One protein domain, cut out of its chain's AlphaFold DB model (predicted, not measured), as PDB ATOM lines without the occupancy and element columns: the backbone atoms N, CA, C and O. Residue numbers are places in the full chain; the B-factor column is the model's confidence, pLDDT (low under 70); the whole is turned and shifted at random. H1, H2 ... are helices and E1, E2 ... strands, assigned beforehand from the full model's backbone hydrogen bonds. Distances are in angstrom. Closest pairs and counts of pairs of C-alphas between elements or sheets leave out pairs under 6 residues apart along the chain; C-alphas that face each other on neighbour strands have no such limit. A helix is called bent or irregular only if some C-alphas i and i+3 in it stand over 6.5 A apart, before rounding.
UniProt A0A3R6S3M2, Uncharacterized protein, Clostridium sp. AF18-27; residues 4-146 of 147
ATOM      1  N   GLU A   4     -28.519 -37.544  28.857       96.81
ATOM      2  CA  GLU A   4     -27.200 -37.060  28.419       96.81
ATOM      3  C   GLU A   4     -26.583 -36.030  29.373       96.81
ATOM      4  O   GLU A   4     -25.363 -35.960  29.516       96.81
ATOM      5  N   HIS A   5     -27.414 -35.246  30.062       94.69
ATOM      6  CA  HIS A   5     -26.923 -34.330  31.084       94.69
ATOM      7  C   HIS A   5     -26.433 -35.123  32.302       94.69
ATOM      8  O   HIS A   5     -25.339 -34.851  32.784       94.69
ATOM      9  N   THR A   6     -27.156 -36.153  32.751       94.50
ATOM     10  CA  THR A   6     -26.676 -37.004  33.852       94.50
ATOM     11  C   THR A   6     -25.317 -37.621  33.523       94.50
ATOM     12  O   THR A   6     -24.388 -37.537  34.327       94.50
ATOM     13  N   LEU A   7     -25.148 -38.150  32.308       95.88
ATOM     14  CA  LEU A   7     -23.860 -38.692  31.874       95.88
ATOM     15  C   LEU A   7     -22.754 -37.627  31.861       95.88
ATOM     16  O   LEU A   7     -21.650 -37.886  32.340       95.88
ATOM     17  N   GLN A   8     -23.036 -36.425  31.352       95.00
ATOM     18  CA  GLN A   8     -22.052 -35.341  31.350       95.00
ATOM     19  C   GLN A   8     -21.677 -34.909  32.774       95.00
ATOM     20  O   GLN A   8     -20.498 -34.701  33.046       95.00
ATOM     21  N   PHE A   9     -22.645 -34.825  33.691       93.06
ATOM     22  CA  PHE A   9     -22.397 -34.497  35.094       93.06
ATOM     23  C   PHE A   9     -21.447 -35.510  35.740       93.06
ATOM     24  O   PHE A   9     -20.446 -35.124  36.348       93.06
ATOM     25  N   MET A  10     -21.717 -36.806  35.542       92.75
ATOM     26  CA  MET A  10     -20.862 -37.888  36.032       92.75
ATOM     27  C   MET A  10     -19.423 -37.753  35.516       92.75
ATOM     28  O   MET A  10     -18.477 -37.878  36.293       92.75
ATOM     29  N   MET A  11     -19.250 -37.452  34.224       91.50
ATOM     30  CA  MET A  11     -17.925 -37.281  33.613       91.50
ATOM     31  C   MET A  11     -17.216 -35.991  34.041       91.50
ATOM     32  O   MET A  11     -15.985 -35.962  34.094       91.50
ATOM     33  N   ASP A  12     -17.956 -34.921  34.327       89.81
ATOM     34  CA  ASP A  12     -17.389 -33.624  34.701       89.81
ATOM     35  C   ASP A  12     -16.885 -33.613  36.150       89.81
ATOM     36  O   ASP A  12     -15.794 -33.091  36.416       89.81
ATOM     37  N   PHE A  13     -17.657 -34.189  37.079       88.44
ATOM     38  CA  PHE A  13     -17.360 -34.135  38.516       88.44
ATOM     39  C   PHE A  13     -16.681 -35.377  39.069       88.44
ATOM     40  O   PHE A  13     -15.882 -35.239  39.991       88.44
ATOM     41  N   TYR A  14     -16.945 -36.549  38.492       86.56
ATOM     42  CA  TYR A  14     -16.398 -37.823  38.961       86.56
ATOM     43  C   TYR A  14     -15.597 -38.503  37.863       86.56
ATOM     44  O   TYR A  14     -15.677 -39.714  37.670       86.56
ATOM     45  N   ALA A  15     -14.807 -37.735  37.119       83.56
ATOM     46  CA  ALA A  15     -14.019 -38.246  36.002       83.56
ATOM     47  C   ALA A  15     -13.052 -39.378  36.409       83.56
ATOM     48  O   ALA A  15     -12.644 -40.180  35.575       83.56
ATOM     49  N   GLU A  16     -12.651 -39.435  37.678       77.44
ATOM     50  CA  GLU A  16     -11.838 -40.491  38.285       77.44
ATOM     51  C   GLU A  16     -12.601 -41.783  38.601       77.44
ATOM     52  O   GLU A  16     -11.966 -42.772  38.958       77.44
ATOM     53  N   LEU A  17     -13.928 -41.789  38.471       81.81
ATOM     54  CA  LEU A  17     -14.791 -42.970  38.574       81.81
ATOM     55  C   LEU A  17     -15.470 -43.267  37.233       81.81
ATOM     56  O   LEU A  17     -15.510 -44.420  36.802       81.81
ATOM     57  N   PHE A  18     -15.932 -42.223  36.543       89.00
ATOM     58  CA  PHE A  18     -16.715 -42.292  35.314       89.00
ATOM     59  C   PHE A  18     -16.057 -41.522  34.154       89.00
ATOM     60  O   PHE A  18     -16.630 -40.575  33.621       89.00
ATOM     61  N   PRO A  19     -14.838 -41.897  33.726       87.06
ATOM     62  CA  PRO A  19     -14.119 -41.185  32.667       87.06
ATOM     63  C   PRO A  19     -14.729 -41.369  31.271       87.06
ATOM     64  O   PRO A  19     -14.403 -40.601  30.367       87.06
ATOM     65  N   THR A  20     -15.540 -42.411  31.066       90.75
ATOM     66  CA  THR A  20     -16.127 -42.755  29.763       90.75
ATOM     67  C   THR A  20     -17.611 -43.053  29.892       90.75
ATOM     68  O   THR A  20     -18.096 -43.414  30.968       90.75
ATOM     69  N   ARG A  21     -18.317 -43.007  28.763       94.31
ATOM     70  CA  ARG A  21     -19.741 -43.343  28.690       94.31
ATOM     71  C   ARG A  21     -20.043 -44.747  29.209       94.31
ATOM     72  O   ARG A  21     -20.985 -44.913  29.973       94.31
ATOM     73  N   LYS A  22     -19.201 -45.734  28.875       92.56
ATOM     74  CA  LYS A  22     -19.320 -47.115  29.384       92.56
ATOM     75  C   LYS A  22     -19.310 -47.159  30.916       92.56
ATOM     76  O   LYS A  22     -20.096 -47.897  31.494       92.56
ATOM     77  N   HIS A  23     -18.484 -46.344  31.581       90.19
ATOM     78  CA  HIS A  23     -18.458 -46.303  33.048       90.19
ATOM     79  C   HIS A  23     -19.756 -45.742  33.622       90.19
ATOM     80  O   HIS A  23     -20.277 -46.297  34.586       90.19
ATOM     81  N   CYS A  24     -20.289 -44.678  33.019       94.94
ATOM     82  CA  CYS A  24     -21.563 -44.111  33.438       94.94
ATOM     83  C   CYS A  24     -22.707 -45.123  33.272       94.94
ATOM     84  O   CYS A  24     -23.444 -45.353  34.223       94.94
ATOM     85  N   LEU A  25     -22.812 -45.773  32.104       96.19
ATOM     86  CA  LEU A  25     -23.840 -46.788  31.826       96.19
ATOM     87  C   LEU A  25     -23.752 -47.968  32.800       96.19
ATOM     88  O   LEU A  25     -24.752 -48.364  33.391       96.19
ATOM     89  N   ASN A  26     -22.540 -48.490  33.000       94.19
ATOM     90  CA  ASN A  26     -22.288 -49.583  33.930       94.19
ATOM     91  C   ASN A  26     -22.702 -49.200  35.360       94.19
ATOM     92  O   ASN A  26     -23.354 -49.980  36.049       94.19
ATOM     93  N   HIS A  27     -22.375 -47.979  35.794       94.00
ATOM     94  CA  HIS A  27     -22.746 -47.515  37.122       94.00
ATOM     95  C   HIS A  27     -24.260 -47.323  37.282       94.00
ATOM     96  O   HIS A  27     -24.838 -47.834  38.242       94.00
ATOM     97  N   LEU A  28     -24.898 -46.627  36.338       95.62
ATOM     98  CA  LEU A  28     -26.324 -46.295  36.401       95.62
ATOM     99  C   LEU A  28     -27.213 -47.533  36.319       95.62
ATOM    100  O   LEU A  28     -28.187 -47.623  37.057       95.62
ATOM    101  N   PHE A  29     -26.883 -48.486  35.447       95.75
ATOM    102  CA  PHE A  29     -27.809 -49.567  35.118       95.75
ATOM    103  C   PHE A  29     -27.403 -50.929  35.671       95.75
ATOM    104  O   PHE A  29     -28.284 -51.710  36.016       95.75
ATOM    105  N   CYS A  30     -26.108 -51.231  35.787       93.44
ATOM    106  CA  CYS A  30     -25.655 -52.588  36.107       93.44
ATOM    107  C   CYS A  30     -25.358 -52.803  37.596       93.44
ATOM    108  O   CYS A  30     -25.444 -53.931  38.073       93.44
ATOM    109  N   THR A  31     -25.010 -51.758  38.348       89.81
ATOM    110  CA  THR A  31     -24.613 -51.896  39.759       89.81
ATOM    111  C   THR A  31     -25.783 -52.270  40.675       89.81
ATOM    112  O   THR A  31     -26.897 -51.782  40.502       89.81
ATOM    113  N   ILE A  32     -25.504 -53.075  41.705       86.81
ATOM    114  CA  ILE A  32     -26.419 -53.322  42.829       86.81
ATOM    115  C   ILE A  32     -26.299 -52.146  43.799       86.81
ATOM    116  O   ILE A  32     -25.360 -52.104  44.594       86.81
ATOM    117  N   GLY A  33     -27.237 -51.203  43.721       80.94
ATOM    118  CA  GLY A  33     -27.235 -49.989  44.538       80.94
ATOM    119  C   GLY A  33     -26.105 -49.025  44.159       80.94
ATOM    120  O   GLY A  33     -24.919 -49.313  44.310       80.94
ATOM    121  N   ASN A  34     -26.473 -47.848  43.668       87.69
ATOM    122  CA  ASN A  34     -25.531 -46.825  43.203       87.69
ATOM    123  C   ASN A  34     -25.848 -45.423  43.755       87.69
ATOM    124  O   ASN A  34     -25.219 -44.460  43.337       87.69
ATOM    125  N   GLY A  35     -26.801 -45.316  44.689       87.94
ATOM    126  CA  GLY A  35     -27.276 -44.039  45.230       87.94
ATOM    127  C   GLY A  35     -28.279 -43.308  44.331       87.94
ATOM    128  O   GLY A  35     -28.777 -42.260  44.728       87.94
ATOM    129  N   TYR A  36     -28.602 -43.862  43.157       91.69
ATOM    130  CA  TYR A  36     -29.644 -43.346  42.281       91.69
ATOM    131  C   TYR A  36     -30.974 -44.058  42.528       91.69
ATOM    132  O   TYR A  36     -31.026 -45.274  42.723       91.69
ATOM    133  N   GLU A  37     -32.066 -43.305  42.444       91.88
ATOM    134  CA  GLU A  37     -33.428 -43.828  42.530       91.88
ATOM    135  C   GLU A  37     -34.275 -43.325  41.358       91.88
ATOM    136  O   GLU A  37     -34.065 -42.225  40.844       91.88
ATOM    137  N   TRP A  38     -35.216 -44.156  40.900       92.62
ATOM    138  CA  TRP A  38     -36.157 -43.766  39.854       92.62
ATOM    139  C   TRP A  38     -37.202 -42.805  40.420       92.62
ATOM    140  O   TRP A  38     -38.019 -43.191  41.256       92.62
ATOM    141  N   GLU A  39     -37.227 -41.579  39.906       92.94
ATOM    142  CA  GLU A  39     -38.190 -40.547  40.278       92.94
ATOM    143  C   GLU A  39     -38.678 -39.802  39.038       92.94
ATOM    144  O   GLU A  39     -37.887 -39.243  38.281       92.94
ATOM    145  N   ASN A  40     -39.999 -39.764  38.828       92.19
ATOM    146  CA  ASN A  40     -40.626 -39.081  37.688       92.19
ATOM    147  C   ASN A  40     -39.996 -39.472  36.331       92.19
ATOM    148  O   ASN A  40     -39.760 -38.625  35.458       92.19
ATOM    149  N   GLY A  41     -39.688 -40.762  36.184       92.81
ATOM    150  CA  GLY A  41     -39.104 -41.340  34.981       92.81
ATOM    151  C   GLY A  41     -37.610 -41.096  34.751       92.81
ATOM    152  O   GLY A  41     -37.154 -41.303  33.625       92.81
ATOM    153  N   GLU A  42     -36.855 -40.670  35.767       94.38
ATOM    154  CA  GLU A  42     -35.414 -40.381  35.695       94.38
ATOM    155  C   GLU A  42     -34.663 -41.044  36.855       94.38
ATOM    156  O   GLU A  42     -35.232 -41.196  37.933       94.38
ATOM    157  N   LEU A  43     -33.384 -41.393  36.678       93.00
ATOM    158  CA  LEU A  43     -32.527 -41.754  37.813       93.00
ATOM    159  C   LEU A  43     -31.963 -40.484  38.457       93.00
ATOM    160  O   LEU A  43     -31.207 -39.740  37.822       93.00
ATOM    161  N   VAL A  44     -32.321 -40.255  39.719       90.81
ATOM    162  CA  VAL A  44     -31.935 -39.087  40.519       90.81
ATOM    163  C   VAL A  44     -30.984 -39.514  41.631       90.81
ATOM    164  O   VAL A  44     -31.238 -40.493  42.323       90.81
ATOM    165  N   ASP A  45     -29.896 -38.769  41.789       88.56
ATOM    166  CA  ASP A  45     -28.903 -38.944  42.848       88.56
ATOM    167  C   ASP A  45     -29.040 -37.811  43.866       88.56
ATOM    168  O   ASP A  45     -28.857 -36.634  43.539       88.56
ATOM    169  N   HIS A  46     -29.383 -38.187  45.098       81.25
ATOM    170  CA  HIS A  46     -29.689 -37.260  46.190       81.25
ATOM    171  C   HIS A  46     -28.459 -36.818  46.988       81.25
ATOM    172  O   HIS A  46     -28.545 -35.880  47.783       81.25
ATOM    173  N   ASP A  47     -27.300 -37.445  46.778       79.75
ATOM    174  CA  ASP A  47     -26.099 -37.169  47.572       79.75
ATOM    175  C   ASP A  47     -25.321 -35.939  47.064       79.75
ATOM    176  O   ASP A  47     -24.449 -35.405  47.760       79.75
ATOM    177  N   HIS A  48     -25.648 -35.432  45.867       73.81
ATOM    178  CA  HIS A  48     -24.817 -34.452  45.153       73.81
ATOM    179  C   HIS A  48     -25.517 -33.132  44.778       73.81
ATOM    180  O   HIS A  48     -25.024 -32.368  43.938       73.81
ATOM    181  N   ASP A  49     -26.601 -32.800  45.480       75.75
ATOM    182  CA  ASP A  49     -27.400 -31.576  45.312       75.75
ATOM    183  C   ASP A  49     -26.575 -30.275  45.261       75.75
ATOM    184  O   ASP A  49     -26.865 -29.349  44.498       75.75
ATOM    185  N   GLU A  50     -25.511 -30.176  46.063       81.38
ATOM    186  CA  GLU A  50     -24.671 -28.972  46.123       81.38
ATOM    187  C   GLU A  50     -23.793 -28.771  44.879       81.38
ATOM    188  O   GLU A  50     -23.507 -27.630  44.498       81.38
ATOM    189  N   LEU A  51     -23.371 -29.858  44.229       81.56
ATOM    190  CA  LEU A  51     -22.592 -29.794  42.989       81.56
ATOM    191  C   LEU A  51     -23.496 -29.458  41.807       81.56
ATOM    192  O   LEU A  51     -23.151 -28.586  41.004       81.56
ATOM    193  N   LEU A  52     -24.686 -30.059  41.764       79.94
ATOM    194  CA  LEU A  52     -25.706 -29.787  40.752       79.94
ATOM    195  C   LEU A  52     -26.085 -28.302  40.695       79.94
ATOM    196  O   LEU A  52     -26.162 -27.732  39.609       79.94
ATOM    197  N   LYS A  53     -26.208 -27.632  41.850       83.19
ATOM    198  CA  LYS A  53     -26.501 -26.183  41.928       83.19
ATOM    199  C   LYS A  53     -25.449 -25.290  41.264       83.19
ATOM    200  O   LYS A  53     -25.755 -24.155  40.900       83.19
ATOM    201  N   ARG A  54     -24.198 -25.750  41.166       82.06
ATOM    202  CA  ARG A  54     -23.066 -24.977  40.614       82.06
ATOM    203  C   ARG A  54     -22.698 -25.406  39.204       82.06
ATOM    204  O   ARG A  54     -21.915 -24.723  38.542       82.06
ATOM    205  N   TRP A  55     -23.217 -26.542  38.766       87.75
ATOM    206  CA  TRP A  55     -22.904 -27.080  37.466       87.75
ATOM    207  C   TRP A  55     -23.628 -26.301  36.376       87.75
ATOM    208  O   TRP A  55     -24.832 -26.067  36.435       87.75
ATOM    209  N   THR A  56     -22.864 -25.873  35.375       83.81
ATOM    210  CA  THR A  56     -23.399 -25.204  34.192       83.81
ATOM    211  C   THR A  56     -23.182 -26.121  33.006       83.81
ATOM    212  O   THR A  56     -22.043 -26.358  32.609       83.81
ATOM    213  N   ILE A  57     -24.275 -26.611  32.438       86.50
ATOM    214  CA  ILE A  57     -24.276 -27.410  31.218       86.50
ATOM    215  C   ILE A  57     -24.888 -26.607  30.073       86.50
ATOM    216  O   ILE A  57     -25.795 -25.799  30.280       86.50
ATOM    217  N   SER A  58     -24.387 -26.827  28.856       83.31
ATOM    218  CA  SER A  58     -25.038 -26.297  27.662       83.31
ATOM    219  C   SER A  58     -26.441 -26.901  27.537       83.31
ATOM    220  O   SER A  58     -26.553 -28.127  27.504       83.31
ATOM    221  N   PRO A  59     -27.510 -26.095  27.418       79.06
ATOM    222  CA  PRO A  59     -28.852 -26.625  27.175       79.06
ATOM    223  C   PRO A  59     -28.956 -27.373  25.834       79.06
ATOM    224  O   PRO A  59     -29.852 -28.204  25.668       79.06
ATOM    225  N   ASP A  60     -28.020 -27.109  24.918       87.00
ATOM    226  CA  ASP A  60     -27.925 -27.713  23.587       87.00
ATOM    227  C   ASP A  60     -27.025 -28.963  23.563       87.00
ATOM    228  O   ASP A  60     -26.599 -29.402  22.495       87.00
ATOM    229  N   LEU A  61     -26.663 -29.528  24.723       91.94
ATOM    230  CA  LEU A  61     -25.903 -30.775  24.748       91.94
ATOM    231  C   LEU A  61     -26.772 -31.927  24.221       91.94
ATOM    232  O   LEU A  61     -27.645 -32.438  24.917       91.94
ATOM    233  N   GLU A  62     -26.498 -32.352  22.989       92.94
ATOM    234  CA  GLU A  62     -27.170 -33.502  22.372       92.94
ATOM    235  C   GLU A  62     -26.597 -34.844  22.839       92.94
ATOM    236  O   GLU A  62     -27.321 -35.832  22.897       92.94
ATOM    237  N   ARG A  63     -25.296 -34.896  23.154       95.50
ATOM    238  CA  ARG A  63     -24.604 -36.111  23.599       95.50
ATOM    239  C   ARG A  63     -23.449 -35.774  24.531       95.50
ATOM    240  O   ARG A  63     -22.644 -34.899  24.206       95.50
ATOM    241  N   ALA A  64     -23.344 -36.497  25.641       95.75
ATOM    242  CA  ALA A  64     -22.254 -36.379  26.596       95.75
ATOM    243  C   ALA A  64     -20.898 -36.605  25.916       95.75
ATOM    244  O   ALA A  64     -20.713 -37.551  25.140       95.75
ATOM    245  N   GLN A  65     -19.956 -35.713  26.205       93.62
ATOM    246  CA  GLN A  65     -18.642 -35.681  25.589       93.62
ATOM    247  C   GLN A  65     -17.571 -36.102  26.580       93.62
ATOM    248  O   GLN A  65     -17.323 -35.463  27.603       93.62
ATOM    249  N   GLU A  66     -16.868 -37.161  26.205       91.31
ATOM    250  CA  GLU A  66     -15.739 -37.659  26.964       91.31
ATOM    251  C   GLU A  66     -14.544 -36.706  26.892       91.31
ATOM    252  O   GLU A  66     -14.105 -36.268  25.821       91.31
ATOM    253  N   ASN A  67     -13.936 -36.442  28.045       88.19
ATOM    254  CA  ASN A  67     -12.734 -35.632  28.110       88.19
ATOM    255  C   ASN A  67     -11.485 -36.517  28.002       88.19
ATOM    256  O   ASN A  67     -11.043 -37.126  28.977       88.19
ATOM    257  N   LYS A  68     -10.852 -36.530  26.822       85.75
ATOM    258  CA  LYS A  68      -9.634 -37.323  26.558       85.75
ATOM    259  C   LYS A  68      -8.507 -37.070  27.557       85.75
ATOM    260  O   LYS A  68      -7.788 -37.999  27.907       85.75
ATOM    261  N   ASN A  69      -8.346 -35.836  28.039       85.31
ATOM    262  CA  ASN A  69      -7.315 -35.529  29.032       85.31
ATOM    263  C   ASN A  69      -7.641 -36.167  30.385       85.31
ATOM    264  O   ASN A  69      -6.734 -36.663  31.048       85.31
ATOM    265  N   ARG A  70      -8.922 -36.204  30.775       81.62
ATOM    266  CA  ARG A  70      -9.381 -36.891  31.991       81.62
ATOM    267  C   ARG A  70      -9.260 -38.405  31.865       81.62
ATOM    268  O   ARG A  70      -8.729 -39.025  32.778       81.62
ATOM    269  N   ILE A  71      -9.644 -38.976  30.722       81.81
ATOM    270  CA  ILE A  71      -9.437 -40.401  30.422       81.81
ATOM    271  C   ILE A  71      -7.951 -40.750  30.530       81.81
ATOM    272  O   ILE A  71      -7.576 -41.676  31.244       81.81
ATOM    273  N   ASN A  72      -7.084 -39.972  29.873       80.25
ATOM    274  CA  ASN A  72      -5.640 -40.186  29.926       80.25
ATOM    275  C   ASN A  72      -5.102 -40.048  31.351       80.25
ATOM    276  O   ASN A  72      -4.255 -40.841  31.759       80.25
ATOM    277  N   PHE A  73      -5.572 -39.060  32.113       79.06
ATOM    278  CA  PHE A  73      -5.196 -38.900  33.513       79.06
ATOM    279  C   PHE A  73      -5.625 -40.112  34.345       79.06
ATOM    280  O   PHE A  73      -4.810 -40.653  35.090       79.06
ATOM    281  N   TYR A  74      -6.855 -40.599  34.171       77.25
ATOM    282  CA  TYR A  74      -7.320 -41.806  34.841       77.25
ATOM    283  C   TYR A  74      -6.399 -42.978  34.506       77.25
ATOM    284  O   TYR A  74      -5.819 -43.576  35.411       77.25
ATOM    285  N   ILE A  75      -6.238 -43.306  33.220       76.38
ATOM    286  CA  ILE A  75      -5.497 -44.492  32.764       76.38
ATOM    287  C   ILE A  75      -4.051 -44.470  33.268       76.38
ATOM    288  O   ILE A  75      -3.534 -45.500  33.701       76.38
ATOM    289  N   ASN A  76      -3.398 -43.307  33.226       77.44
ATOM    290  CA  ASN A  76      -1.972 -43.201  33.529       77.44
ATOM    291  C   ASN A  76      -1.673 -42.924  35.007       77.44
ATOM    292  O   ASN A  76      -0.571 -43.224  35.463       77.44
ATOM    293  N   CYS A  77      -2.608 -42.337  35.759       73.88
ATOM    294  CA  CYS A  77      -2.344 -41.859  37.120       73.88
ATOM    295  C   CYS A  77      -3.275 -42.480  38.165       73.88
ATOM    296  O   CYS A  77      -2.800 -42.901  39.222       73.88
ATOM    297  N   THR A  78      -4.576 -42.570  37.886       71.12
ATOM    298  CA  THR A  78      -5.566 -43.115  38.831       71.12
ATOM    299  C   THR A  78      -5.556 -44.641  38.824       71.12
ATOM    300  O   THR A  78      -5.355 -45.259  39.870       71.12
ATOM    301  N   LEU A  79      -5.682 -45.262  37.647       69.69
ATOM    302  CA  LEU A  79      -5.780 -46.712  37.500       69.69
ATOM    303  C   LEU A  79      -4.577 -47.465  38.083       69.69
ATOM    304  O   LEU A  79      -4.809 -48.439  38.792       69.69
ATOM    305  N   PRO A  80      -3.306 -47.073  37.858       70.00
ATOM    306  CA  PRO A  80      -2.174 -47.797  38.439       70.00
ATOM    307  C   PRO A  80      -2.183 -47.743  39.971       70.00
ATOM    308  O   PRO A  80      -1.849 -48.719  40.640       70.00
ATOM    309  N   ARG A  81      -2.628 -46.611  40.530       64.62
ATOM    310  CA  ARG A  81      -2.766 -46.408  41.974       64.62
ATOM    311  C   ARG A  81      -3.907 -47.244  42.553       64.62
ATOM    312  O   ARG A  81      -3.758 -47.789  43.642       64.62
ATOM    313  N   MET A  82      -5.005 -47.386  41.808       62.97
ATOM    314  CA  MET A  82      -6.103 -48.286  42.158       62.97
ATOM    315  C   MET A  82      -5.703 -49.752  42.000       62.97
ATOM    316  O   MET A  82      -6.002 -50.523  42.896       62.97
ATOM    317  N   LYS A  83      -4.954 -50.139  40.958       56.22
ATOM    318  CA  LYS A  83      -4.402 -51.498  40.775       56.22
ATOM    319  C   LYS A  83      -3.564 -51.959  41.965       56.22
ATOM    320  O   LYS A  83      -3.722 -53.091  42.397       56.22
ATOM    321  N   LEU A  84      -2.758 -51.070  42.549       54.97
ATOM    322  CA  LEU A  84      -2.028 -51.331  43.799       54.97
ATOM    323  C   LEU A  84      -2.948 -51.629  45.001       54.97
ATOM    324  O   LEU A  84      -2.519 -52.293  45.938       54.97
ATOM    325  N   MET A  85      -4.202 -51.166  44.981       51.84
ATOM    326  CA  MET A  85      -5.244 -51.535  45.954       51.84
ATOM    327  C   MET A  85      -6.165 -52.671  45.468       51.84
ATOM    328  O   MET A  85      -6.888 -53.260  46.268       51.84
ATOM    329  N   ALA A  86      -6.134 -52.987  44.172       44.84
ATOM    330  CA  ALA A  86      -7.119 -53.773  43.439       44.84
ATOM    331  C   ALA A  86      -6.543 -55.042  42.787       44.84
ATOM    332  O   ALA A  86      -7.157 -55.568  41.868       44.84
ATOM    333  N   GLU A  87      -5.462 -55.643  43.297       49.12
ATOM    334  CA  GLU A  87      -5.091 -57.034  42.939       49.12
ATOM    335  C   GLU A  87      -6.222 -58.062  43.247       49.12
ATOM    336  O   GLU A  87      -6.094 -59.247  42.956       49.12
ATOM    337  N   ARG A  88      -7.367 -57.616  43.802       44.91
ATOM    338  CA  ARG A  88      -8.625 -58.367  43.983       44.91
ATOM    339  C   ARG A  88      -9.790 -57.957  43.059       44.91
ATOM    340  O   ARG A  88     -10.809 -58.637  43.074       44.91
ATOM    341  N   LEU A  89      -9.686 -56.877  42.281       43.88
ATOM    342  CA  LEU A  89     -10.745 -56.369  41.392       43.88
ATOM    343  C   LEU A  89     -10.206 -56.358  39.948       43.88
ATOM    344  O   LEU A  89      -9.285 -55.617  39.630       43.88
ATOM    345  N   HIS A  90     -10.748 -57.260  39.124       44.25
ATOM    346  CA  HIS A  90     -10.337 -57.667  37.770       44.25
ATOM    347  C   HIS A  90      -9.444 -56.710  36.938       44.25
ATOM    348  O   HIS A  90      -9.717 -55.532  36.728       44.25
ATOM    349  N   GLU A  91      -8.389 -57.293  36.358       45.69
ATOM    350  CA  GLU A  91      -7.163 -56.624  35.896       45.69
ATOM    351  C   GLU A  91      -7.234 -55.719  34.654       45.69
ATOM    352  O   GLU A  91      -6.223 -55.089  34.309       45.69
ATOM    353  N   LYS A  92      -8.364 -55.598  33.961       49.22
ATOM    354  CA  LYS A  92      -8.463 -54.742  32.770       49.22
ATOM    355  C   LYS A  92      -9.890 -54.244  32.620       49.22
ATOM    356  O   LYS A  92     -10.698 -55.018  32.142       49.22
ATOM    357  N   TYR A  93     -10.164 -53.023  33.096       58.34
ATOM    358  CA  TYR A  93     -10.882 -51.881  32.470       58.34
ATOM    359  C   TYR A  93     -12.050 -52.093  31.471       58.34
ATOM    360  O   TYR A  93     -12.535 -51.144  30.872       58.34
ATOM    361  N   GLU A  94     -12.495 -53.321  31.286       62.16
ATOM    362  CA  GLU A  94     -13.492 -53.828  30.344       62.16
ATOM    363  C   GLU A  94     -14.616 -54.527  31.114       62.16
ATOM    364  O   GLU A  94     -15.435 -55.232  30.534       62.16
ATOM    365  N   PHE A  95     -14.630 -54.389  32.441       76.38
ATOM    366  CA  PHE A  95     -15.570 -55.109  33.272       76.38
ATOM    367  C   PHE A  95     -16.908 -54.377  33.314       76.38
ATOM    368  O   PHE A  95     -16.979 -53.152  33.419       76.38
ATOM    369  N   TRP A  96     -17.962 -55.172  33.286       88.19
ATOM    370  CA  TRP A  96     -19.294 -54.776  33.692       88.19
ATOM    371  C   TRP A  96     -19.513 -55.258  35.120       88.19
ATOM    372  O   TRP A  96     -18.971 -56.299  35.511       88.19
ATOM    373  N   TYR A  97     -20.263 -54.505  35.921       87.94
ATOM    374  CA  TYR A  97     -20.725 -55.037  37.196       87.94
ATOM    375  C   TYR A  97     -21.578 -56.288  36.942       87.94
ATOM    376  O   TYR A  97     -22.258 -56.357  35.913       87.94
ATOM    377  N   PRO A  98     -21.534 -57.290  37.841       87.88
ATOM    378  CA  PRO A  98     -22.438 -58.425  37.754       87.88
ATOM    379  C   PRO A  98     -23.883 -57.930  37.701       87.88
ATOM    380  O   PRO A  98     -24.299 -57.162  38.565       87.88
ATOM    381  N   LEU A  99     -24.612 -58.359  36.674       90.12
ATOM    382  CA  LEU A  99     -26.022 -58.034  36.516       90.12
ATOM    383  C   LEU A  99     -26.838 -58.797  37.557       90.12
ATOM    384  O   LEU A  99     -26.671 -60.010  37.704       90.12
ATOM    385  N   ASP A 100     -27.742 -58.097  38.230       90.62
ATOM    386  CA  ASP A 100     -28.655 -58.674  39.204       90.62
ATOM    387  C   ASP A 100     -30.092 -58.293  38.850       90.62
ATOM    388  O   ASP A 100     -30.442 -57.115  38.807       90.62
ATOM    389  N   LYS A 101     -30.924 -59.299  38.572       89.94
ATOM    390  CA  LYS A 101     -32.308 -59.091  38.133       89.94
ATOM    391  C   LYS A 101     -33.186 -58.429  39.189       89.94
ATOM    392  O   LYS A 101     -34.168 -57.803  38.813       89.94
ATOM    393  N   ASP A 102     -32.836 -58.573  40.465       89.44
ATOM    394  CA  ASP A 102     -33.639 -58.084  41.581       89.44
ATOM    395  C   ASP A 102     -33.209 -56.685  42.038       89.44
ATOM    396  O   ASP A 102     -33.910 -56.061  42.838       89.44
ATOM    397  N   TYR A 103     -32.059 -56.182  41.565       88.88
ATOM    398  CA  TYR A 103     -31.473 -54.939  42.078       88.88
ATOM    399  C   TYR A 103     -30.900 -53.990  41.023       88.88
ATOM    400  O   TYR A 103     -30.926 -52.779  41.243       88.88
ATOM    401  N   SER A 104     -30.377 -54.481  39.899       92.38
ATOM    402  CA  SER A 104     -29.826 -53.616  38.852       92.38
ATOM    403  C   SER A 104     -30.955 -52.831  38.173       92.38
ATOM    404  O   SER A 104     -31.920 -53.421  37.684       92.38
ATOM    405  N   HIS A 105     -30.816 -51.504  38.066       93.44
ATOM    406  CA  HIS A 105     -31.823 -50.654  37.407       93.44
ATOM    407  C   HIS A 105     -32.100 -51.061  35.956       93.44
ATOM    408  O   HIS A 105     -33.182 -50.780  35.454       93.44
ATOM    409  N   LEU A 106     -31.156 -51.754  35.308       93.50
ATOM    410  CA  LEU A 106     -31.318 -52.327  33.974       93.50
ATOM    411  C   LEU A 106     -32.599 -53.164  33.820       93.50
ATOM    412  O   LEU A 106     -33.177 -53.165  32.742       93.50
ATOM    413  N   PHE A 107     -33.035 -53.870  34.868       91.00
ATOM    414  CA  PHE A 107     -34.217 -54.741  34.820       91.00
ATOM    415  C   PHE A 107     -35.479 -54.090  35.393       91.00
ATOM    416  O   PHE A 107     -36.551 -54.696  35.379       91.00
ATOM    417  N   HIS A 108     -35.369 -52.863  35.900       87.81
ATOM    418  CA  HIS A 108     -36.442 -52.170  36.599       87.81
ATOM    419  C   HIS A 108     -36.871 -50.944  35.810       87.81
ATOM    420  O   HIS A 108     -36.414 -49.830  36.071       87.81
ATOM    421  N   ASP A 109     -37.780 -51.169  34.865       81.06
ATOM    422  CA  ASP A 109     -38.369 -50.113  34.053       81.06
ATOM    423  C   ASP A 109     -39.609 -49.528  34.739       81.06
ATOM    424  O   ASP A 109     -40.675 -50.156  34.709       81.06
ATOM    425  N   PRO A 110     -39.548 -48.327  35.339       88.00
ATOM    426  CA  PRO A 110     -40.753 -47.700  35.844       88.00
ATOM    427  C   PRO A 110     -41.676 -47.300  34.682       88.00
ATOM    428  O   PRO A 110     -41.241 -46.930  33.587       88.00
ATOM    429  N   ALA A 111     -42.987 -47.371  34.923       88.19
ATOM    430  CA  ALA A 111     -44.005 -47.110  33.904       88.19
ATOM    431  C   ALA A 111     -43.959 -45.672  33.351       88.19
ATOM    432  O   ALA A 111     -44.403 -45.429  32.230       88.19
ATOM    433  N   ASP A 112     -43.423 -44.732  34.128       92.06
ATOM    434  CA  ASP A 112     -43.260 -43.321  33.785       92.06
ATOM    435  C   ASP A 112     -41.866 -42.977  33.233       92.06
ATOM    436  O   ASP A 112     -41.589 -41.797  33.033       92.06
ATOM    437  N   MET A 113     -41.004 -43.969  32.952       94.19
ATOM    438  CA  MET A 113     -39.666 -43.742  32.388       94.19
ATOM    439  C   MET A 113     -39.719 -42.847  31.147       94.19
ATOM    440  O   MET A 113     -40.417 -43.158  30.173       94.19
ATOM    441  N   GLN A 114     -38.923 -41.779  31.175       94.31
ATOM    442  CA  GLN A 114     -38.788 -40.851  30.060       94.31
ATOM    443  C   GLN A 114     -38.105 -41.517  28.855       94.31
ATOM    444  O   GLN A 114     -37.282 -42.424  28.993       94.31
ATOM    445  N   ASP A 115     -38.450 -41.059  27.651       94.69
ATOM    446  CA  ASP A 115     -38.007 -41.699  26.407       94.69
ATOM    447  C   ASP A 115     -36.481 -41.683  26.232       94.69
ATOM    448  O   ASP A 115     -35.906 -42.672  25.782       94.69
ATOM    449  N   ASP A 116     -35.801 -40.599  26.612       95.25
ATOM    450  CA  ASP A 116     -34.341 -40.495  26.503       95.25
ATOM    451  C   ASP A 116     -33.613 -41.441  27.472       95.25
ATOM    452  O   ASP A 116     -32.609 -42.052  27.105       95.25
ATOM    453  N   TRP A 117     -34.155 -41.634  28.674       96.00
ATOM    454  CA  TRP A 117     -33.679 -42.635  29.626       96.00
ATOM    455  C   TRP A 117     -33.885 -44.061  29.117       96.00
ATOM    456  O   TRP A 117     -32.986 -44.893  29.248       96.00
ATOM    457  N   ARG A 118     -35.016 -44.332  28.456       94.50
ATOM    458  CA  ARG A 118     -35.278 -45.630  27.817       94.50
ATOM    459  C   ARG A 118     -34.275 -45.932  26.709       94.50
ATOM    460  O   ARG A 118     -33.791 -47.059  26.614       94.50
ATOM    461  N   GLU A 119     -33.931 -44.939  25.893       95.25
ATOM    462  CA  GLU A 119     -32.861 -45.077  24.898       95.25
ATOM    463  C   GLU A 119     -31.493 -45.307  25.560       95.25
ATOM    464  O   GLU A 119     -30.706 -46.115  25.068       95.25
ATOM    465  N   GLY A 120     -31.237 -44.691  26.717       96.06
ATOM    466  CA  GLY A 120     -30.048 -44.956  27.529       96.06
ATOM    467  C   GLY A 120     -29.942 -46.404  28.021       96.06
ATOM    468  O   GLY A 120     -28.871 -47.010  27.937       96.06
ATOM    469  N   VAL A 121     -31.053 -46.993  28.476       95.25
ATOM    470  CA  VAL A 121     -31.085 -48.411  28.871       95.25
ATOM    471  C   VAL A 121     -30.830 -49.318  27.664       95.25
ATOM    472  O   VAL A 121     -30.004 -50.225  27.747       95.25
ATOM    473  N   LYS A 122     -31.458 -49.045  26.511       94.75
ATOM    474  CA  LYS A 122     -31.200 -49.802  25.270       94.75
ATOM    475  C   LYS A 122     -29.742 -49.718  24.834       94.75
ATOM    476  O   LYS A 122     -29.165 -50.731  24.447       94.75
ATOM    477  N   GLU A 123     -29.142 -48.530  24.915       96.12
ATOM    478  CA  GLU A 123     -27.720 -48.343  24.629       96.12
ATOM    479  C   GLU A 123     -26.854 -49.192  25.568       96.12
ATOM    480  O   GLU A 123     -25.926 -49.851  25.104       96.12
ATOM    481  N   CYS A 124     -27.181 -49.240  26.864       96.19
ATOM    482  CA  CYS A 124     -26.486 -50.100  27.824       96.19
ATOM    483  C   CYS A 124     -26.569 -51.585  27.433       96.19
ATOM    484  O   CYS A 124     -25.544 -52.269  27.393       96.19
ATOM    485  N   ILE A 125     -27.765 -52.068  27.082       94.94
ATOM    486  CA  ILE A 125     -27.992 -53.454  26.640       94.94
ATOM    487  C   ILE A 125     -27.168 -53.770  25.390       94.94
ATOM    488  O   ILE A 125     -26.545 -54.829  25.314       94.94
ATOM    489  N   GLU A 126     -27.133 -52.860  24.418       94.75
ATOM    490  CA  GLU A 126     -26.338 -53.050  23.204       94.75
ATOM    491  C   GLU A 126     -24.837 -53.097  23.517       94.75
ATOM    492  O   GLU A 126     -24.134 -53.979  23.025       94.75
ATOM    493  N   CYS A 127     -24.341 -52.219  24.395       93.75
ATOM    494  CA  CYS A 127     -22.948 -52.264  24.840       93.75
ATOM    495  C   CYS A 127     -22.601 -53.580  25.560       93.75
ATOM    496  O   CYS A 127     -21.547 -54.153  25.290       93.75
ATOM    497  N   LEU A 128     -23.486 -54.086  26.426       93.56
ATOM    498  CA  LEU A 128     -23.321 -55.387  27.085       93.56
ATOM    499  C   LEU A 128     -23.227 -56.526  26.054       93.56
ATOM    500  O   LEU A 128     -22.320 -57.358  26.127       93.56
ATOM    501  N   ARG A 129     -24.113 -56.528  25.050       93.00
ATOM    502  CA  ARG A 129     -24.139 -57.543  23.982       93.00
ATOM    503  C   ARG A 129     -22.898 -57.498  23.095       93.00
ATOM    504  O   ARG A 129     -22.366 -58.556  22.760       93.00
ATOM    505  N   LEU A 130     -22.421 -56.304  22.737       92.25
ATOM    506  CA  LEU A 130     -21.183 -56.124  21.966       92.25
ATOM    507  C   LEU A 130     -19.961 -56.701  22.694       92.25
ATOM    508  O   LEU A 130     -19.063 -57.238  22.044       92.25
ATOM    509  N   ASP A 131     -19.970 -56.665  24.027       91.06
ATOM    510  CA  ASP A 131     -18.936 -57.258  24.879       91.06
ATOM    511  C   ASP A 131     -19.192 -58.745  25.210       91.06
ATOM    512  O   ASP A 131     -18.452 -59.355  25.986       91.06
ATOM    513  N   GLY A 132     -20.213 -59.359  24.603       91.12
ATOM    514  CA  GLY A 132     -20.527 -60.782  24.742       91.12
ATOM    515  C   GLY A 132     -21.288 -61.153  26.017       91.12
ATOM    516  O   GLY A 132     -21.280 -62.323  26.401       91.12
ATOM    517  N   ILE A 133     -21.935 -60.187  26.678       90.56
ATOM    518  CA  ILE A 133     -22.761 -60.414  27.868       90.56
ATOM    519  C   ILE A 133     -24.225 -60.548  27.449       90.56
ATOM    520  O   ILE A 133     -24.808 -59.655  26.833       90.56
ATOM    521  N   GLU A 134     -24.825 -61.684  27.793       89.12
ATOM    522  CA  GLU A 134     -26.239 -61.944  27.547       89.12
ATOM    523  C   GLU A 134     -27.107 -61.208  28.574       89.12
ATOM    524  O   GLU A 134     -26.859 -61.271  29.779       89.12
ATOM    525  N   VAL A 135     -28.140 -60.517  28.087       88.94
ATOM    526  CA  VAL A 135     -29.112 -59.798  28.916       88.94
ATOM    527  C   VAL A 135     -30.490 -60.401  28.676       88.94
ATOM    528  O   VAL A 135     -31.099 -60.185  27.627       88.94
ATOM    529  N   ASP A 136     -30.971 -61.157  29.658       86.31
ATOM    530  CA  ASP A 136     -32.317 -61.727  29.674       86.31
ATOM    531  C   ASP A 136     -33.265 -60.804  30.453       86.31
ATOM    532  O   ASP A 136     -33.333 -60.854  31.684       86.31
ATOM    533  N   MET A 137     -33.974 -59.952  29.711       76.00
ATOM    534  CA  MET A 137     -34.909 -58.949  30.236       76.00
ATOM    535  C   MET A 137     -36.263 -59.541  30.670       76.00
ATOM    536  O   MET A 137     -37.090 -58.817  31.215       76.00
ATOM    537  N   GLY A 138     -36.524 -60.831  30.419       71.56
ATOM    538  CA  GLY A 138     -37.877 -61.388  30.501       71.56
ATOM    539  C   GLY A 138     -38.820 -60.847  29.409       71.56
ATOM    540  O   GLY A 138     -38.530 -59.865  28.725       71.56
ATOM    541  N   GLU A 139     -39.962 -61.511  29.208       64.69
ATOM    542  CA  GLU A 139     -40.869 -61.232  28.077       64.69
ATOM    543  C   GLU A 139     -41.550 -59.850  28.157       64.69
ATOM    544  O   GLU A 139     -41.739 -59.187  27.138       64.69
ATOM    545  N   GLU A 140     -41.903 -59.397  29.362       60.38
ATOM    546  CA  GLU A 140     -42.672 -58.164  29.575       60.38
ATOM    547  C   GLU A 140     -41.820 -56.901  29.354       60.38
ATOM    548  O   GLU A 140     -42.213 -56.015  28.590       60.38
ATOM    549  N   SER A 141     -40.607 -56.851  29.915       65.19
ATOM    550  CA  SER A 141     -39.685 -55.725  29.711       65.19
ATOM    551  C   SER A 141     -39.166 -55.660  28.272       65.19
ATOM    552  O   SER A 141     -39.076 -54.575  27.695       65.19
ATOM    553  N   ALA A 142     -38.916 -56.809  27.627       63.97
ATOM    554  CA  ALA A 142     -38.550 -56.845  26.208       63.97
ATOM    555  C   ALA A 142     -39.634 -56.209  25.315       63.97
ATOM    556  O   ALA A 142     -39.325 -55.425  24.411       63.97
ATOM    557  N   MET A 143     -40.913 -56.476  25.612       60.28
ATOM    558  CA  MET A 143     -42.049 -55.914  24.875       60.28
ATOM    559  C   MET A 143     -42.170 -54.393  25.055       60.28
ATOM    560  O   MET A 143     -42.411 -53.678  24.077       60.28
ATOM    561  N   ILE A 144     -41.968 -53.888  26.277       64.88
ATOM    562  CA  ILE A 144     -41.976 -52.446  26.582       64.88
ATOM    563  C   ILE A 144     -40.830 -51.732  25.854       64.88
ATOM    564  O   ILE A 144     -41.015 -50.644  25.300       64.88
ATOM    565  N   MET A 145     -39.653 -52.357  25.802       65.00
ATOM    566  CA  MET A 145     -38.482 -51.778  25.151       65.00
ATOM    567  C   MET A 145     -38.470 -51.921  23.624       65.00
ATOM    568  O   MET A 145     -37.672 -51.244  22.974       65.00
ATOM    569  N   LYS A 146     -39.366 -52.722  23.028       63.31
ATOM    570  CA  LYS A 146     -39.339 -53.073  21.592       63.31
ATOM    571  C   LYS A 146     -37.959 -53.599  21.151       63.31
ATOM    572  O   LYS A 146     -37.483 -53.228  20.075       63.31
TER     573      LYS A 146
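What this domain is: This is residues 4 to 146 of the 147 residues of an uncharacterized protein of Clostridium sp. AF18-27 (UniProt A0A3R6S3M2). A small core of three helices has H2 in the middle, with H1 and H5 packed on it crosswise; the little hairpin of strands E1 and E2 lies at one edge of this core. Two further helices make the ends of the longest axis: H4, set off from the core and joined to it through long links, and H6 at the opposite end, while the short helix H3 lies off to the side near the end of H1. The printed part has 143 residues, with six named helices and two named strands in the order H1, H2, E1, E2, H3, H4, H5, H6, and the class is mostly helix. The sheet has the order E1 - E2 and is antiparallel. The whole is compact, with a radius of gyration of the C-alphas of 15.7 A and spans of 44 by 36 by 25 A.

Where its parts are: H1 covers residues 4 to 13, 14.4 A long, from C-alpha 4 at (-27.200, -37.060, 28.419). H2 covers residues 21 to 30, 13.2 A long. E1 is residues 36 to 39 and E2 residues 42 to 45. H3 is residues 49 to 52. H4 covers residues 68 to 83, 20.7 A long, from C-alpha 68 at (-9.634, -37.323, 26.558). H5 covers residues 115 to 130, 22.6 A long. H6 is residues 138 to 145, ending with C-alpha 145 at (-38.482, -51.778, 25.151).

How they stand to each other: H1 touches H2, with the C-alphas of Leu 7 and Cys 24 closest at 6.1 A; their lines are only just about perpendicular, at 73 degrees. H2 touches H5 through residues 120 to 127 of H5 alone, closest at the C-alphas of Leu 25 and Cys 124, 5.8 A, and about perpendicular at 79 degrees. H1 and H5 are near each other. E1 and E2 form an antiparallel hairpin, with N 37 and O 44 2.9 A apart and N 39 and O 42 2.8 A apart, both within hydrogen-bond range. The closest C-alphas of E2 and H5 are those of Glu 42 and Trp 117, 6.7 A apart. H6 is close to H5 but not clearly touching, with the C-alphas of Arg 118 and Met 145 closest at 7.4 A; they run opposite ways at a steep tilt of 52 degrees. H3 is only just apart from H1, at 8.1 A. H4 is apart from H1, H2 and H5; it has a kink of 30 degrees near residue 77 and is only just irregular, with C-alphas 76 and 79 6.53 A apart. Every O i to N i+4 pair is within hydrogen-bond range in H1, H2, H5 and H6, against 9 of 12 in H4, and H3 is too short for such a pair.

The domain as a whole: The C-alphas farthest apart, of Leu 84 and Met 143, are 44.5 A apart. The printed part has no cut. The links H3 to H4 and H4 to H5 are long, with 15 and 31 residues, and residues 84 to 90 stand free. The mean pLDDT of the printed part is 83.5; residue 79, residues 81 to 94 and residues 139 to 146 are under 70.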